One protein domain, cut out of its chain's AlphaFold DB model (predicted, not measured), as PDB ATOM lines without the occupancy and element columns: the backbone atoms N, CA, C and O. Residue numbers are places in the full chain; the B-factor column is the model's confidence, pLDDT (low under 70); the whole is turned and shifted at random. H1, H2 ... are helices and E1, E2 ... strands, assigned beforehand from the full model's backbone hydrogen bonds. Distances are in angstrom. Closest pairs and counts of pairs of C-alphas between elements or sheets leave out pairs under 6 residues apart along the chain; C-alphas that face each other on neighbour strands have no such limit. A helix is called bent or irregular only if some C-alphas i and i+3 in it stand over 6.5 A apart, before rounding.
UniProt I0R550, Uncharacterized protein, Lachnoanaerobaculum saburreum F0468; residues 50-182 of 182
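AT A GLANCE: This is residues 50 to 182 of the 182 residues of an uncharacterized protein of Lachnoanaerobaculum saburreum F0468 (UniProt I0R550). A twisted sheet of seven strands curls round helix H2, while H1 runs beside H2 on the same face, over edge strand E7; the two make a helical hairpin. The printed part has 133 residues, with E1 to E7 followed by H1 and H2, class mixed. The branched sheet's neighbour pairs are antiparallel. The whole is compact, with a radius of gyration of the C-alphas of 14.6 A, and elongated, spanning 46 by 30 by 28 A.

IN THESE COORDINATES: E1, residues 53 to 58, begins at C-alpha (247.424, 214.224, 206.981). E2 is residues 61 to 65, E3 69 to 72, E4 78 to 89 (27.1 A), E5 94 to 107 (36.2 A), E6 110 to 117 (23.0 A) and E7 122 to 129 (21.1 A). H1, residues 132 to 152, is 31.2 A long and only just irregular: C-alphas 149 and 152 are 7.0 A apart. H2, residues 156 to 176, is 29.8 A long and ends at C-alpha (240.457, 203.124, 213.170).

HOW THE PARTS SIT: E1 and E2 form a hairpin, with N 56 and O 63 at 2.8 A. E2 and E3 lie on one side of E4, E5 on the other; N 62 and O 87 are 2.8 A apart, N 69 and O 81 2.9 A, N 86 and O 98 2.8 A. E4 bends by 82 degrees at residue 81. E3 to E7 are a meander, each strand the antiparallel neighbour of the one before; N 103 and O 114 of E5 and E6 are 2.8 A apart, N 113 and O 127 of E6 and E7 2.8 A. The closest C-alphas of E4 and H2, Val 86 and Val 162, are 6.7 A apart. H1 lies over E7, at a height over the sheet of 9.7 A, and only just not over E6, on which 2 of its C-alphas fall. H1 and H2 touch, opposite ways at a shallow tilt of 10 degrees; their closest C-alphas, Ala 143 and Ala 167, are 5.6 A apart. Every O i to N i+4 pair is within hydrogen-bond range in H2, 12 of 17 in H1.

THE WHOLE: The two C-alphas farthest apart, Pro 91 and Gly 109, are 48.0 A apart. The printed part has no cut, and its links are tight. Mean pLDDT of the printed part is 70.6; residues 50 to 54, 56 to 60 and 131 to 182 are under 70.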
ATOM      1  N   GLY A  50     245.193 205.476 206.629       48.66
ATOM      2  CA  GLY A  50     244.633 206.742 206.143       48.66
ATOM      3  C   GLY A  50     244.825 207.921 207.103       48.66
ATOM      4  O   GLY A  50     244.265 208.985 206.878       48.66
ATOM      5  N   LEU A  51     245.600 207.742 208.181       57.97
ATOM      6  CA  LEU A  51     245.728 208.721 209.266       57.97
ATOM      7  C   LEU A  51     246.732 209.835 208.967       57.97
ATOM      8  O   LEU A  51     246.675 210.887 209.604       57.97
ATOM      9  N   ALA A  52     247.660 209.616 208.030       65.50
ATOM     10  CA  ALA A  52     248.592 210.657 207.633       65.50
ATOM     11  C   ALA A  52     247.841 211.817 206.982       65.50
ATOM     12  O   ALA A  52     247.156 211.647 205.975       65.50
ATOM     13  N   PHE A  53     248.016 213.014 207.533       65.94
ATOM     14  CA  PHE A  53     247.424 214.224 206.981       65.94
ATOM     15  C   PHE A  53     248.377 215.409 207.074       65.94
ATOM     16  O   PHE A  53     249.293 215.461 207.903       65.94
ATOM     17  N   GLY A  54     248.095 216.413 206.247       66.06
ATOM     18  CA  GLY A  54     248.811 217.676 206.251       66.06
ATOM     19  C   GLY A  54     250.162 217.626 205.522       66.06
ATOM     20  O   GLY A  54     250.462 216.673 204.807       66.06
ATOM     21  N   PRO A  55     250.990 218.671 205.677       73.56
ATOM     22  CA  PRO A  55     250.845 219.728 206.671       73.56
ATOM     23  C   PRO A  55     249.698 220.706 206.382       73.56
ATOM     24  O   PRO A  55     249.598 221.252 205.288       73.56
ATOM     25  N   VAL A  56     248.866 220.972 207.390       68.44
ATOM     26  CA  VAL A  56     247.820 222.007 207.368       68.44
ATOM     27  C   VAL A  56     248.323 223.227 208.129       68.44
ATOM     28  O   VAL A  56     248.835 223.097 209.241       68.44
ATOM     29  N   LYS A  57     248.190 224.420 207.543       69.06
ATOM     30  CA  LYS A  57     248.588 225.673 208.193       69.06
ATOM     31  C   LYS A  57     247.439 226.232 209.031       69.06
ATOM     32  O   LYS A  57     246.349 226.447 208.511       69.06
ATOM     33  N   VAL A  58     247.703 226.531 210.302       58.81
ATOM     34  CA  VAL A  58     246.769 227.205 211.216       58.81
ATOM     35  C   VAL A  58     247.499 228.380 211.866       58.81
ATOM     36  O   VAL A  58     248.373 228.193 212.711       58.81
ATOM     37  N   GLY A  59     247.184 229.605 211.439       67.19
ATOM     38  CA  GLY A  59     247.938 230.795 211.849       67.19
ATOM     39  C   GLY A  59     249.394 230.748 211.365       67.19
ATOM     40  O   GLY A  59     249.649 230.609 210.167       67.19
ATOM     41  N   ASP A  60     250.353 230.865 212.286       69.69
ATOM     42  CA  ASP A  60     251.797 230.764 212.025       69.69
ATOM     43  C   ASP A  60     252.359 229.335 212.186       69.69
ATOM     44  O   ASP A  60     253.571 229.124 212.076       69.69
ATOM     45  N   MET A  61     251.487 228.353 212.421       71.31
ATOM     46  CA  MET A  61     251.843 226.968 212.728       71.31
ATOM     47  C   MET A  61     251.436 226.021 211.603       71.31
ATOM     48  O   MET A  61     250.503 226.288 210.847       71.31
ATOM     49  N   TYR A  62     252.113 224.882 211.537       75.44
ATOM     50  CA  TYR A  62     251.792 223.763 210.663       75.44
ATOM     51  C   TYR A  62     251.525 222.525 211.505       75.44
ATOM     52  O   TYR A  62     252.222 222.282 212.488       75.44
ATOM     53  N   ILE A  63     250.528 221.749 211.096       73.31
ATOM     54  CA  ILE A  63     250.091 220.529 211.768       73.31
ATOM     55  C   ILE A  63     250.166 219.385 210.768       73.31
ATOM     56  O   ILE A  63     249.612 219.491 209.675       73.31
ATOM     57  N   LYS A  64     250.859 218.307 211.122       76.06
ATOM     58  CA  LYS A  64     251.053 217.134 210.267       76.06
ATOM     59  C   LYS A  64     250.929 215.868 211.097       76.06
ATOM     60  O   LYS A  64     251.488 215.803 212.186       76.06
ATOM     61  N   VAL A  65     250.297 214.848 210.535       78.12
ATOM     62  CA  VAL A  65     250.312 213.491 211.083       78.12
ATOM     63  C   VAL A  65     251.028 212.556 210.131       78.12
ATOM     64  O   VAL A  65     250.856 212.644 208.916       78.12
ATOM     65  N   THR A  66     251.878 211.693 210.671       80.62
ATOM     66  CA  THR A  66     252.566 210.666 209.887       80.62
ATOM     67  C   THR A  66     251.730 209.399 209.794       80.62
ATOM     68  O   THR A  66     250.808 209.172 210.571       80.62
ATOM     69  N   ASN A  67     252.101 208.519 208.872       75.44
ATOM     70  CA  ASN A  67     251.640 207.141 208.949       75.44
ATOM     71  C   ASN A  67     252.289 206.419 210.131       75.44
ATOM     72  O   ASN A  67     253.223 206.937 210.761       75.44
ATOM     73  N   ILE A  68     251.791 205.211 210.408       78.75
ATOM     74  CA  ILE A  68     252.478 204.278 211.299       78.75
ATOM     75  C   ILE A  68     253.887 204.059 210.752       78.75
ATOM     76  O   ILE A  68     254.067 203.788 209.564       78.75
ATOM     77  N   HIS A  69     254.879 204.186 211.616       80.31
ATOM     78  CA  HIS A  69     256.272 203.919 211.305       80.31
ATOM     79  C   HIS A  69     256.981 203.412 212.557       80.31
ATOM     80  O   HIS A  69     256.541 203.671 213.676       80.31
ATOM     81  N   ASN A  70     258.075 202.680 212.364       86.12
ATOM     82  CA  ASN A  70     258.930 202.255 213.462       86.12
ATOM     83  C   ASN A  70     259.963 203.349 213.756       86.12
ATOM     84  O   ASN A  70     260.663 203.801 212.848       86.12
ATOM     85  N   GLY A  71     260.060 203.769 215.012       87.69
ATOM     86  CA  GLY A  71     261.065 204.725 215.457       87.69
ATOM     87  C   GLY A  71     261.063 204.912 216.976       87.69
ATOM     88  O   GLY A  71     260.255 204.287 217.668       87.69
ATOM     89  N   PRO A  72     261.967 205.755 217.495       91.44
ATOM     90  CA  PRO A  72     262.224 205.855 218.925       91.44
ATOM     91  C   PRO A  72     261.129 206.630 219.660       91.44
ATOM     92  O   PRO A  72     260.897 207.800 219.365       91.44
ATOM     93  N   VAL A  73     260.549 206.016 220.693       91.25
ATOM     94  CA  VAL A  73     259.549 206.626 221.581       91.25
ATOM     95  C   VAL A  73     260.130 206.762 222.990       91.25
ATOM     96  O   VAL A  73     259.938 205.914 223.862       91.25
ATOM     97  N   GLY A  74     260.883 207.838 223.225       88.50
ATOM     98  CA  GLY A  74     261.533 208.101 224.514       88.50
ATOM     99  C   GLY A  74     262.396 206.926 224.992       88.50
ATOM    100  O   GLY A  74     263.102 206.299 224.205       88.50
ATOM    101  N   ASN A  75     262.306 206.594 226.282       88.06
ATOM    102  CA  ASN A  75     263.028 205.456 226.869       88.06
ATOM    103  C   ASN A  75     262.424 204.091 226.500       88.06
ATOM    104  O   ASN A  75     262.933 203.063 226.934       88.06
ATOM    105  N   TRP A  76     261.332 204.063 225.735       86.94
ATOM    106  CA  TRP A  76     260.670 202.821 225.345       86.94
ATOM    107  C   TRP A  76     261.361 202.120 224.170       86.94
ATOM    108  O   TRP A  76     261.099 200.949 223.912       86.94
ATOM    109  N   GLY A  77     262.263 202.822 223.481       89.75
ATOM    110  CA  GLY A  77     262.983 202.301 222.326       89.75
ATOM    111  C   GLY A  77     262.188 202.415 221.028       89.75
ATOM    112  O   GLY A  77     261.285 203.244 220.903       89.75
ATOM    113  N   ASN A  78     262.578 201.609 220.040       90.19
ATOM    114  CA  ASN A  78     261.990 201.626 218.705       90.19
ATOM    115  C   ASN A  78     260.704 200.796 218.670       90.19
ATOM    116  O   ASN A  78     260.745 199.576 218.827       90.19
ATOM    117  N   ILE A  79     259.572 201.459 218.449       86.50
ATOM    118  CA  ILE A  79     258.246 200.839 218.398       86.50
ATOM    119  C   ILE A  79     257.434 201.440 217.250       86.50
ATOM    120  O   ILE A  79     257.659 202.580 216.842       86.50
ATOM    121  N   ASN A  80     256.481 200.677 216.714       85.62
ATOM    122  CA  ASN A  80     255.541 201.190 215.722       85.62
ATOM    123  C   ASN A  80     254.628 202.250 216.354       85.62
ATOM    124  O   ASN A  80     253.977 201.999 217.366       85.62
ATOM    125  N   HIS A  81     254.576 203.436 215.757       85.75
ATOM    126  CA  HIS A  81     253.813 204.563 216.283       85.75
ATOM    127  C   HIS A  81     253.442 205.564 215.183       85.75
ATOM    128  O   HIS A  81     253.910 205.481 214.045       85.75
ATOM    129  N   ILE A  82     252.575 206.515 215.521       85.38
ATOM    130  CA  ILE A  82     252.221 207.662 214.677       85.38
ATOM    131  C   ILE A  82     252.742 208.932 215.333       85.38
ATOM    132  O   ILE A  82     252.625 209.076 216.548       85.38
ATOM    133  N   ASN A  83     253.239 209.872 214.530       87.50
ATOM    134  CA  ASN A  83     253.621 211.191 215.010       87.50
ATOM    135  C   ASN A  83     252.588 212.242 214.642       87.50
ATOM    136  O   ASN A  83     252.230 212.386 213.473       87.50
ATOM    137  N   LEU A  84     252.169 213.021 215.635       83.94
ATOM    138  CA  LEU A  84     251.507 214.301 215.441       83.94
ATOM    139  C   LEU A  84     252.526 215.417 215.666       83.94
ATOM    140  O   LEU A  84     252.916 215.717 216.795       83.94
ATOM    141  N   HIS A  85     252.913 216.052 214.569       84.19
ATOM    142  CA  HIS A  85     253.800 217.200 214.555       84.19
ATOM    143  C   HIS A  85     252.996 218.491 214.567       84.19
ATOM    144  O   HIS A  85     252.108 218.696 213.735       84.19
ATOM    145  N   VAL A  86     253.396 219.409 215.439       78.81
ATOM    146  CA  VAL A  86     253.011 220.810 215.360       78.81
ATOM    147  C   VAL A  86     254.269 221.656 215.370       78.81
ATOM    148  O   VAL A  86     255.028 221.650 216.338       78.81
ATOM    149  N   TYR A  87     254.494 222.400 214.293       81.44
ATOM    150  CA  TYR A  87     255.762 223.080 214.067       81.44
ATOM    151  C   TYR A  87     255.598 224.456 213.441       81.44
ATOM    152  O   TYR A  87     254.633 224.747 212.735       81.44
ATOM    153  N   LYS A  88     256.598 225.308 213.660       83.44
ATOM    154  CA  LYS A  88     256.773 226.553 212.909       83.44
ATOM    155  C   LYS A  88     257.721 226.300 211.754       83.44
ATOM    156  O   LYS A  88     258.786 225.707 211.936       83.44
ATOM    157  N   ARG A  89     257.359 226.790 210.571       83.31
ATOM    158  CA  ARG A  89     258.230 226.760 209.392       83.31
ATOM    159  C   ARG A  89     258.550 228.179 208.957       83.31
ATOM    160  O   ARG A  89     257.659 228.956 208.632       83.31
ATOM    161  N   THR A  90     259.839 228.481 208.929       80.69
ATOM    162  CA  THR A  90     260.403 229.664 208.274       80.69
ATOM    163  C   THR A  90     261.105 229.224 206.986       80.69
ATOM    164  O   THR A  90     261.378 228.031 206.836       80.69
ATOM    165  N   PRO A  91     261.470 230.143 206.072       77.69
ATOM    166  CA  PRO A  91     262.249 229.782 204.885       77.69
ATOM    167  C   PRO A  91     263.587 229.092 205.199       77.69
ATOM    168  O   PRO A  91     264.106 228.364 204.365       77.69
ATOM    169  N   LYS A  92     264.147 229.310 206.399       77.62
ATOM    170  CA  LYS A  92     265.480 228.825 206.786       77.62
ATOM    171  C   LYS A  92     265.458 227.629 207.741       77.62
ATOM    172  O   LYS A  92     266.444 226.908 207.819       77.62
ATOM    173  N   LYS A  93     264.393 227.467 208.533       82.06
ATOM    174  CA  LYS A  93     264.332 226.493 209.637       82.06
ATOM    175  C   LYS A  93     262.911 226.002 209.893       82.06
ATOM    176  O   LYS A  93     261.965 226.798 209.875       82.06
ATOM    177  N   THR A  94     262.806 224.723 210.233       86.75
ATOM    178  CA  THR A  94     261.625 224.106 210.845       86.75
ATOM    179  C   THR A  94     261.916 223.882 212.324       86.75
ATOM    180  O   THR A  94     263.001 223.421 212.670       86.75
ATOM    181  N   ARG A  95     260.970 224.231 213.196       85.00
ATOM    182  CA  ARG A  95     261.073 223.987 214.636       85.00
ATOM    183  C   ARG A  95     259.783 223.361 215.136       85.00
ATOM    184  O   ARG A  95     258.739 224.015 215.078       85.00
ATOM    185  N   ASP A  96     259.881 222.146 215.661       82.06
ATOM    186  CA  ASP A  96     258.774 221.512 216.369       82.06
ATOM    187  C   ASP A  96     258.471 222.288 217.655       82.06
ATOM    188  O   ASP A  96     259.361 222.703 218.403       82.06
ATOM    189  N   VAL A  97     257.184 222.530 217.862       79.00
ATOM    190  CA  VAL A  97     256.622 223.069 219.100       79.00
ATOM    191  C   VAL A  97     256.060 221.928 219.936       79.00
ATOM    192  O   VAL A  97     256.193 221.955 221.153       79.00
ATOM    193  N   VAL A  98     255.479 220.926 219.275       78.50
ATOM    194  CA  VAL A  98     255.024 219.663 219.859       78.50
ATOM    195  C   VAL A  98     255.303 218.555 218.846       78.50
ATOM    196  O   VAL A  98     255.056 218.742 217.651       78.50
ATOM    197  N   ASN A  99     255.790 217.406 219.308       87.25
ATOM    198  CA  ASN A  99     255.901 216.212 218.476       87.25
ATOM    199  C   ASN A  99     255.510 214.985 219.304       87.25
ATOM    200  O   ASN A  99     256.339 214.439 220.040       87.25
ATOM    201  N   LEU A 100     254.236 214.596 219.185       85.50
ATOM    202  CA  LEU A 100     253.640 213.504 219.949       85.50
ATOM    203  C   LEU A 100     253.762 212.181 219.211       85.50
ATOM    204  O   LEU A 100     253.191 212.021 218.137       85.50
ATOM    205  N   HIS A 101     254.407 211.227 219.860       91.12
ATOM    206  CA  HIS A 101     254.536 209.840 219.456       91.12
ATOM    207  C   HIS A 101     253.400 209.067 220.113       91.12
ATOM    208  O   HIS A 101     253.370 208.925 221.338       91.12
ATOM    209  N   ILE A 102     252.436 208.626 219.315       85.12
ATOM    210  CA  ILE A 102     251.210 207.982 219.780       85.12
ATOM    211  C   ILE A 102     251.288 206.494 219.457       85.12
ATOM    212  O   ILE A 102     251.370 206.097 218.292       85.12
ATOM    213  N   VAL A 103     251.232 205.681 220.506       85.88
ATOM    214  CA  VAL A 103     251.297 204.222 220.448       85.88
ATOM    215  C   VAL A 103     249.990 203.655 220.972       85.88
ATOM    216  O   VAL A 103     249.588 203.954 222.095       85.88
ATOM    217  N   LYS A 104     249.347 202.808 220.170       80.31
ATOM    218  CA  LYS A 104     248.199 201.995 220.576       80.31
ATOM    219  C   LYS A 104     248.669 200.554 220.684       80.31
ATOM    220  O   LYS A 104     249.177 200.018 219.701       80.31
ATOM    221  N   TYR A 105     248.516 199.941 221.849       79.94
ATOM    222  CA  TYR A 105     249.041 198.604 222.094       79.94
ATOM    223  C   TYR A 105     248.115 197.754 222.955       79.94
ATOM    224  O   TYR A 105     247.233 198.287 223.618       79.94
ATOM    225  N   ARG A 106     248.295 196.432 222.938       79.75
ATOM    226  CA  ARG A 106     247.609 195.509 223.845       79.75
ATOM    227  C   ARG A 106     248.610 194.935 224.841       79.75
ATOM    228  O   ARG A 106     249.672 194.486 224.428       79.75
ATOM    229  N   SER A 107     248.273 194.948 226.126       82.19
ATOM    230  CA  SER A 107     249.097 194.388 227.201       82.19
ATOM    231  C   SER A 107     248.205 193.716 228.239       82.19
ATOM    232  O   SER A 107     247.191 194.284 228.632       82.19
ATOM    233  N   ALA A 108     248.542 192.492 228.655       83.75
ATOM    234  CA  ALA A 108     247.791 191.728 229.663       83.75
ATOM    235  C   ALA A 108     246.262 191.669 229.411       83.75
ATOM    236  O   ALA A 108     245.452 191.780 230.329       83.75
ATOM    237  N   GLY A 109     245.854 191.531 228.144       79.44
ATOM    238  CA  GLY A 109     244.443 191.494 227.739       79.44
ATOM    239  C   GLY A 109     243.749 192.860 227.653       79.44
ATOM    240  O   GLY A 109     242.651 192.923 227.097       79.44
ATOM    241  N   GLN A 110     244.405 193.928 228.111       81.06
ATOM    242  CA  GLN A 110     243.927 195.307 228.093       81.06
ATOM    243  C   GLN A 110     244.406 196.072 226.863       81.06
ATOM    244  O   GLN A 110     245.471 195.811 226.303       81.06
ATOM    245  N   ASP A 111     243.603 197.054 226.485       80.00
ATOM    246  CA  ASP A 111     243.826 197.969 225.381       80.00
ATOM    247  C   ASP A 111     244.474 199.252 225.919       80.00
ATOM    248  O   ASP A 111     243.860 199.995 226.679       80.00
ATOM    249  N   CYS A 112     245.720 199.523 225.544       82.56
ATOM    250  CA  CYS A 112     246.525 200.607 226.090       82.56
ATOM    251  C   CYS A 112     246.870 201.673 225.048       82.56
ATOM    252  O   CYS A 112     247.009 201.412 223.847       82.56
ATOM    253  N   ILE A 113     247.048 202.899 225.530       82.94
ATOM    254  CA  ILE A 113     247.562 204.021 224.759       82.94
ATOM    255  C   ILE A 113     248.693 204.697 225.523       82.94
ATOM    256  O   ILE A 113     248.584 204.996 226.713       82.94
ATOM    257  N   ARG A 114     249.775 204.982 224.805       85.94
ATOM    258  CA  ARG A 114     250.856 205.820 225.302       85.94
ATOM    259  C   ARG A 114     251.103 206.957 224.335       85.94
ATOM    260  O   ARG A 114     251.149 206.757 223.123       85.94
ATOM    261  N   VAL A 115     251.264 208.150 224.885       84.31
ATOM    262  CA  VAL A 115     251.581 209.355 224.128       84.31
ATOM    263  C   VAL A 115     252.804 209.995 224.753       84.31
ATOM    264  O   VAL A 115     252.789 210.373 225.923       84.31
ATOM    265  N   TYR A 116     253.866 210.108 223.969       87.88
ATOM    266  CA  TYR A 116     255.134 210.695 224.379       87.88
ATOM    267  C   TYR A 116     255.414 211.951 223.559       87.88
ATOM    268  O   TYR A 116     255.413 211.894 222.336       87.88
ATOM    269  N   ASP A 117     255.661 213.085 224.210       85.81
ATOM    270  CA  ASP A 117     256.120 214.291 223.522       85.81
ATOM    271  C   ASP A 117     257.648 214.310 223.474       85.81
ATOM    272  O   ASP A 117     258.325 214.436 224.496       85.81
ATOM    273  N   SER A 118     258.198 214.207 222.269       88.44
ATOM    274  CA  SER A 118     259.646 214.221 222.045       88.44
ATOM    275  C   SER A 118     260.273 215.615 222.147       88.44
ATOM    276  O   SER A 118     261.486 215.714 222.340       88.44
ATOM    277  N   VAL A 119     259.477 216.690 222.076       83.81
ATOM    278  CA  VAL A 119     259.977 218.064 222.256       83.81
ATOM    279  C   VAL A 119     260.236 218.344 223.735       83.81
ATOM    280  O   VAL A 119     261.324 218.800 224.092       83.81
ATOM    281  N   SER A 120     259.265 218.049 224.606       79.94
ATOM    282  CA  SER A 120     259.410 218.189 226.064       79.94
ATOM    283  C   SER A 120     260.091 216.991 226.733       79.94
ATOM    284  O   SER A 120     260.497 217.088 227.889       79.94
ATOM    285  N   LYS A 121     260.230 215.871 226.014       86.31
ATOM    286  CA  LYS A 121     260.733 214.577 226.500       86.31
ATOM    287  C   LYS A 121     259.892 213.968 227.627       86.31
ATOM    288  O   LYS A 121     260.428 213.279 228.492       86.31
ATOM    289  N   THR A 122     258.579 214.185 227.612       80.19
ATOM    290  CA  THR A 122     257.666 213.706 228.661       80.19
ATOM    291  C   THR A 122     256.606 212.767 228.109       80.19
ATOM    292  O   THR A 122     256.035 213.015 227.049       80.19
ATOM    293  N   VAL A 123     256.273 211.726 228.870       83.88
ATOM    294  CA  VAL A 123     255.064 210.935 228.624       83.88
ATOM    295  C   VAL A 123     253.863 211.749 229.099       83.88
ATOM    296  O   VAL A 123     253.818 212.166 230.254       83.88
ATOM    297  N   VAL A 124     252.922 212.013 228.195       73.94
ATOM    298  CA  VAL A 124     251.713 212.801 228.477       73.94
ATOM    299  C   VAL A 124     250.480 211.919 228.673       73.94
ATOM    300  O   VAL A 124     249.585 212.315 229.410       73.94
ATOM    301  N   ILE A 125     250.450 210.720 228.079       77.38
ATOM    302  CA  ILE A 125     249.489 209.652 228.410       77.38
ATOM    303  C   ILE A 125     250.241 208.348 228.562       77.38
ATOM    304  O   ILE A 125     251.079 208.029 227.721       77.38
ATOM    305  N   ASP A 126     249.861 207.573 229.566       84.75
ATOM    306  CA  ASP A 126     250.160 206.151 229.639       84.75
ATOM    307  C   ASP A 126     249.037 205.458 230.406       84.75
ATOM    308  O   ASP A 126     248.965 205.546 231.631       84.75
ATOM    309  N   GLN A 127     248.078 204.896 229.676       81.12
ATOM    310  CA  GLN A 127     246.854 204.355 230.260       81.12
ATOM    311  C   GLN A 127     246.411 203.095 229.529       81.12
ATOM    312  O   GLN A 127     246.566 202.981 228.313       81.12
ATOM    313  N   CYS A 128     245.821 202.176 230.287       81.06
ATOM    314  CA  CYS A 128     245.217 200.948 229.794       81.06
ATOM    315  C   CYS A 128     243.736 200.913 230.160       81.06
ATOM    316  O   CYS A 128     243.333 201.387 231.221       81.06
ATOM    317  N   PHE A 129     242.943 200.328 229.276       78.62
ATOM    318  CA  PHE A 129     241.497 200.221 229.378       78.62
ATOM    319  C   PHE A 129     241.082 198.766 229.188       78.62
ATOM    320  O   PHE A 129     241.769 197.988 228.521       78.62
ATOM    321  N   VAL A 130     239.921 198.398 229.728       74.50
ATOM    322  CA  VAL A 130     239.333 197.070 229.489       74.50
ATOM    323  C   VAL A 130     239.107 196.856 227.989       74.50
ATOM    324  O   VAL A 130     239.400 195.787 227.456       74.50
ATOM    325  N   ASN A 131     238.625 197.891 227.301       68.19
ATOM    326  CA  ASN A 131     238.545 197.971 225.847       68.19
ATOM    327  C   ASN A 131     238.529 199.444 225.394       68.19
ATOM    328  O   ASN A 131     238.173 200.345 226.158       68.19
ATOM    329  N   PHE A 132     238.865 199.706 224.129       65.94
ATOM    330  CA  PHE A 132     238.863 201.077 223.594       65.94
ATOM    331  C   PHE A 132     237.478 201.752 223.524       65.94
ATOM    332  O   PHE A 132     237.413 202.976 223.396       65.94
ATOM    333  N   GLY A 133     236.377 200.998 223.632       60.50
ATOM    334  CA  GLY A 133     235.026 201.563 223.705       60.50
ATOM    335  C   GLY A 133     234.817 202.417 224.961       60.50
ATOM    336  O   GLY A 133     234.182 203.470 224.903       60.50
ATOM    337  N   GLU A 134     235.428 202.021 226.078       63.38
ATOM    338  CA  GLU A 134     235.401 202.772 227.341       63.38
ATOM    339  C   GLU A 134     236.438 203.908 227.377       63.38
ATOM    340  O   GLU A 134     236.196 204.959 227.979       63.38
ATOM    341  N   ALA A 135     237.540 203.756 226.632       58.84
ATOM    342  CA  ALA A 135     238.608 204.751 226.520       58.84
ATOM    343  C   ALA A 135     238.133 206.102 225.953       58.84
ATOM    344  O   ALA A 135     238.735 207.139 226.226       58.84
ATOM    345  N   ALA A 136     237.035 206.127 225.186       56.12
ATOM    346  CA  ALA A 136     236.531 207.343 224.546       56.12
ATOM    347  C   ALA A 136     236.193 208.464 225.551       56.12
ATOM    348  O   ALA A 136     236.482 209.637 225.294       56.12
ATOM    349  N   LYS A 137     235.619 208.119 226.714       58.47
ATOM    350  CA  LYS A 137     235.284 209.098 227.766       58.47
ATOM    351  C   LYS A 137     236.533 209.616 228.471       58.47
ATOM    352  O   LYS A 137     236.641 210.820 228.716       58.47
ATOM    353  N   GLU A 138     237.483 208.731 228.758       60.97
ATOM    354  CA  GLU A 138     238.749 209.106 229.391       60.97
ATOM    355  C   GLU A 138     239.607 209.966 228.471       60.97
ATOM    356  O   GLU A 138     240.178 210.956 228.912       60.97
ATOM    357  N   ILE A 139     239.595 209.690 227.171       57.09
ATOM    358  CA  ILE A 139     240.355 210.456 226.185       57.09
ATOM    359  C   ILE A 139     239.740 211.831 225.940       57.09
ATOM    360  O   ILE A 139     240.472 212.815 225.836       57.09
ATOM    361  N   ALA A 140     238.411 211.945 225.926       55.97
ATOM    362  CA  ALA A 140     237.750 213.248 225.912       55.97
ATOM    363  C   ALA A 140     238.076 214.060 227.182       55.97
ATOM    364  O   ALA A 140     238.327 215.266 227.108       55.97
ATOM    365  N   SER A 141     238.115 213.401 228.346       57.78
ATOM    366  CA  SER A 141     238.514 214.015 229.617       57.78
ATOM    367  C   SER A 141     239.985 214.441 229.605       57.78
ATOM    368  O   SER A 141     240.317 215.553 230.008       57.78
ATOM    369  N   PHE A 142     240.864 213.613 229.050       60.38
ATOM    370  CA  PHE A 142     242.283 213.891 228.891       60.38
ATOM    371  C   PHE A 142     242.527 215.083 227.959       60.38
ATOM    372  O   PHE A 142     243.183 216.048 228.352       60.38
ATOM    373  N   ALA A 143     241.910 215.085 226.773       54.22
ATOM    374  CA  ALA A 143     241.951 216.211 225.841       54.22
ATOM    375  C   ALA A 143     241.497 217.519 226.515       54.22
ATOM    376  O   ALA A 143     242.101 218.576 226.317       54.22
ATOM    377  N   LYS A 144     240.469 217.442 227.369       53.91
ATOM    378  CA  LYS A 144     239.964 218.575 228.150       53.91
ATOM    379  C   LYS A 144     240.932 219.018 229.255       53.91
ATOM    380  O   LYS A 144     241.128 220.221 229.429       53.91
ATOM    381  N   ASN A 145     241.545 218.083 229.977       54.69
ATOM    382  CA  ASN A 145     242.476 218.369 231.071       54.69
ATOM    383  C   ASN A 145     243.763 219.025 230.564       54.69
ATOM    384  O   ASN A 145     244.219 220.006 231.154       54.69
ATOM    385  N   ILE A 146     244.303 218.571 229.432       52.69
ATOM    386  CA  ILE A 146     245.475 219.221 228.840       52.69
ATOM    387  C   ILE A 146     245.137 220.597 228.256       52.69
ATOM    388  O   ILE A 146     245.888 221.558 228.425       52.69
ATOM    389  N   ALA A 147     243.983 220.733 227.594       50.69
ATOM    390  CA  ALA A 147     243.528 222.042 227.131       50.69
ATOM    391  C   ALA A 147     243.391 223.033 228.306       50.69
ATOM    392  O   ALA A 147     243.670 224.225 228.151       50.69
ATOM    393  N   GLY A 148     243.009 222.536 229.489       46.25
ATOM    394  CA  GLY A 148     242.956 223.290 230.741       46.25
ATOM    395  C   GLY A 148     244.330 223.695 231.286       46.25
ATOM    396  O   GLY A 148     244.515 224.864 231.629       46.25
ATOM    397  N   SER A 149     245.307 222.781 231.322       45.91
ATOM    398  CA  SER A 149     246.648 223.043 231.879       45.91
ATOM    399  C   SER A 149     247.439 224.099 231.094       45.91
ATOM    400  O   SER A 149     248.264 224.815 231.662       45.91
ATOM    401  N   MET A 150     247.133 224.286 229.806       43.50
ATOM    402  CA  MET A 150     247.806 225.257 228.936       43.50
ATOM    403  C   MET A 150     247.095 226.612 228.786       43.50
ATOM    404  O   MET A 150     247.596 227.494 228.081       43.50
ATOM    405  N   SER A 151     245.984 226.840 229.499       42.59
ATOM    406  CA  SER A 151     245.319 228.154 229.573       42.59
ATOM    407  C   SER A 151     246.202 229.254 230.197       42.59
ATOM    408  O   SER A 151     245.859 230.437 230.091       42.59
ATOM    409  N   ASN A 152     247.334 228.885 230.804       43.47
ATOM    410  CA  ASN A 152     248.303 229.804 231.404       43.47
ATOM    411  C   ASN A 152     249.430 230.237 230.445       43.47
ATOM    412  O   ASN A 152     250.261 231.050 230.834       43.47
ATOM    413  N   ASN A 153     249.463 229.741 229.198       42.28
ATOM    414  CA  ASN A 153     250.483 230.107 228.206       42.28
ATOM    415  C   ASN A 153     249.948 231.110 227.161       42.28
ATOM    416  O   ASN A 153     248.797 231.045 226.727       42.28
ATOM    417  N   THR A 154     250.794 232.058 226.761       38.38
ATOM    418  CA  THR A 154     250.425 233.387 226.229       38.38
ATOM    419  C   THR A 154     249.826 233.419 224.815       38.38
ATOM    420  O   THR A 154     249.428 234.489 224.364       38.38
ATOM    421  N   ASN A 155     249.683 232.287 224.111       52.06
ATOM    422  CA  ASN A 155     249.069 232.249 222.777       52.06
ATOM    423  C   ASN A 155     247.953 231.195 222.674       52.06
ATOM    424  O   ASN A 155     248.117 230.094 222.145       52.06
ATOM    425  N   LYS A 156     246.787 231.559 223.215       47.12
ATOM    426  CA  LYS A 156     245.607 230.694 223.387       47.12
ATOM    427  C   LYS A 156     245.101 230.056 222.083       47.12
ATOM    428  O   LYS A 156     244.566 228.957 222.134       47.12
ATOM    429  N   ILE A 157     245.298 230.704 220.931       45.72
ATOM    430  CA  ILE A 157     244.827 230.220 219.619       45.72
ATOM    431  C   ILE A 157     245.670 229.034 219.129       45.72
ATOM    432  O   ILE A 157     245.118 228.016 218.714       45.72
ATOM    433  N   VAL A 158     246.998 229.133 219.239       49.16
ATOM    434  CA  VAL A 158     247.922 228.045 218.874       49.16
ATOM    435  C   VAL A 158     247.701 226.835 219.778       49.16
ATOM    436  O   VAL A 158     247.621 225.712 219.291       49.16
ATOM    437  N   ASN A 159     247.494 227.066 221.076       51.69
ATOM    438  CA  ASN A 159     247.208 225.999 222.033       51.69
ATOM    439  C   ASN A 159     245.901 225.262 221.706       51.69
ATOM    440  O   ASN A 159     245.875 224.036 221.714       51.69
ATOM    441  N   SER A 160     244.822 225.981 221.383       51.84
ATOM    442  CA  SER A 160     243.553 225.343 221.015       51.84
ATOM    443  C   SER A 160     243.637 224.556 219.702       51.84
ATOM    444  O   SER A 160     243.056 223.479 219.617       51.84
ATOM    445  N   ALA A 161     244.379 225.043 218.701       51.91
ATOM    446  CA  ALA A 161     244.561 224.342 217.425       51.91
ATOM    447  C   ALA A 161     245.424 223.074 217.558       51.91
ATOM    448  O   ALA A 161     245.083 222.031 216.995       51.91
ATOM    449  N   VAL A 162     246.506 223.144 218.343       55.28
ATOM    450  CA  VAL A 162     247.353 221.994 218.695       55.28
ATOM    451  C   VAL A 162     246.507 220.927 219.378       55.28
ATOM    452  O   VAL A 162     246.410 219.813 218.875       55.28
ATOM    453  N   TRP A 163     245.824 221.268 220.473       60.81
ATOM    454  CA  TRP A 163     245.093 220.276 221.264       60.81
ATOM    455  C   TRP A 163     243.808 219.784 220.599       60.81
ATOM    456  O   TRP A 163     243.450 218.625 220.784       60.81
ATOM    457  N   GLY A 164     243.160 220.605 219.767       58.34
ATOM    458  CA  GLY A 164     242.086 220.141 218.887       58.34
ATOM    459  C   GLY A 164     242.575 219.066 217.914       58.34
ATOM    460  O   GLY A 164     241.918 218.042 217.748       58.34
ATOM    461  N   SER A 165     243.774 219.249 217.354       60.00
ATOM    462  CA  SER A 165     244.400 218.256 216.475       60.00
ATOM    463  C   SER A 165     244.821 217.001 217.237       60.00
ATOM    464  O   SER A 165     244.589 215.901 216.757       60.00
ATOM    465  N   VAL A 166     245.373 217.140 218.448       61.22
ATOM    466  CA  VAL A 166     245.705 215.997 219.318       61.22
ATOM    467  C   VAL A 166     244.460 215.179 219.639       61.22
ATOM    468  O   VAL A 166     244.470 213.964 219.465       61.22
ATOM    469  N   ALA A 167     243.375 215.835 220.057       62.28
ATOM    470  CA  ALA A 167     242.116 215.168 220.355       62.28
ATOM    471  C   ALA A 167     241.574 214.430 219.125       62.28
ATOM    472  O   ALA A 167     241.272 213.245 219.218       62.28
ATOM    473  N   ALA A 168     241.531 215.094 217.964       63.75
ATOM    474  CA  ALA A 168     241.074 214.482 216.720       63.75
ATOM    475  C   ALA A 168     241.925 213.262 216.334       63.75
ATOM    476  O   ALA A 168     241.381 212.209 216.004       63.75
ATOM    477  N   VAL A 169     243.252 213.363 216.425       64.69
ATOM    478  CA  VAL A 169     244.173 212.268 216.092       64.69
ATOM    479  C   VAL A 169     244.019 211.095 217.044       64.69
ATOM    480  O   VAL A 169     243.882 209.969 216.576       64.69
ATOM    481  N   ILE A 170     243.979 211.336 218.356       63.31
ATOM    482  CA  ILE A 170     243.774 210.262 219.330       63.31
ATOM    483  C   ILE A 170     242.412 209.602 219.090       63.31
ATOM    484  O   ILE A 170     242.358 208.382 218.978       63.31
ATOM    485  N   THR A 171     241.328 210.367 218.921       61.66
ATOM    486  CA  THR A 171     240.003 209.808 218.603       61.66
ATOM    487  C   THR A 171     240.033 208.954 217.335       61.66
ATOM    488  O   THR A 171     239.457 207.869 217.311       61.66
ATOM    489  N   THR A 172     240.746 209.391 216.300       57.47
ATOM    490  CA  THR A 172     240.834 208.644 215.039       57.47
ATOM    491  C   THR A 172     241.670 207.368 215.211       57.47
ATOM    492  O   THR A 172     241.285 206.307 214.730       57.47
ATOM    493  N   ILE A 173     242.761 207.415 215.980       61.00
ATOM    494  CA  ILE A 173     243.573 206.239 216.336       61.00
ATOM    495  C   ILE A 173     242.757 205.217 217.139       61.00
ATOM    496  O   ILE A 173     242.855 204.011 216.912       61.00
ATOM    497  N   LEU A 174     241.915 205.668 218.066       60.03
ATOM    498  CA  LEU A 174     241.048 204.765 218.820       60.03
ATOM    499  C   LEU A 174     240.056 204.036 217.922       60.03
ATOM    500  O   LEU A 174     239.901 202.827 218.073       60.03
ATOM    501  N   LEU A 175     239.416 204.769 217.011       59.00
ATOM    502  CA  LEU A 175     238.352 204.241 216.166       59.00
ATOM    503  C   LEU A 175     238.883 203.353 215.036       59.00
ATOM    504  O   LEU A 175     238.252 202.351 214.719       59.00
ATOM    505  N   TYR A 176     240.029 203.704 214.447       54.38
ATOM    506  CA  TYR A 176     240.457 203.124 213.170       54.38
ATOM    507  C   TYR A 176     241.803 202.394 213.213       54.38
ATOM    508  O   TYR A 176     242.090 201.614 212.310       54.38
ATOM    509  N   LEU A 177     242.641 202.601 214.237       59.34
ATOM    510  CA  LEU A 177     243.930 201.909 214.322       59.34
ATOM    511  C   LEU A 177     243.784 200.569 215.043       59.34
ATOM    512  O   LEU A 177     243.286 200.531 216.165       59.34
ATOM    513  N   ALA A 178     244.268 199.470 214.471       59.91
ATOM    514  CA  ALA A 178     244.406 198.231 215.233       59.91
ATOM    515  C   ALA A 178     245.489 198.400 216.323       59.91
ATOM    516  O   ALA A 178     246.512 199.042 216.062       59.91
ATOM    517  N   PRO A 179     245.292 197.877 217.546       57.16
ATOM    518  CA  PRO A 179     246.345 197.884 218.553       57.16
ATOM    519  C   PRO A 179     247.516 197.006 218.105       57.16
ATOM    520  O   PRO A 179     247.320 195.923 217.555       57.16
ATOM    521  N   ILE A 180     248.737 197.458 218.376       62.16
ATOM    522  CA  ILE A 180     249.930 196.626 218.228       62.16
ATOM    523  C   ILE A 180     249.970 195.664 219.418       62.16
ATOM    524  O   ILE A 180     249.801 196.080 220.561       62.16
ATOM    525  N   VAL A 181     250.180 194.376 219.184       58.19
ATOM    526  CA  VAL A 181     250.400 193.435 220.289       58.19
ATOM    527  C   VAL A 181     251.865 193.547 220.701       58.19
ATOM    528  O   VAL A 181     252.736 193.383 219.844       58.19
ATOM    529  N   LEU A 182     252.111 193.896 221.967       53.41
ATOM    530  CA  LEU A 182     253.448 193.890 222.566       53.41
ATOM    531  C   LEU A 182     253.733 192.563 223.263       53.41
ATOM    532  O   LEU A 182     252.768 191.956 223.782       53.41
TER     533      LEU A 182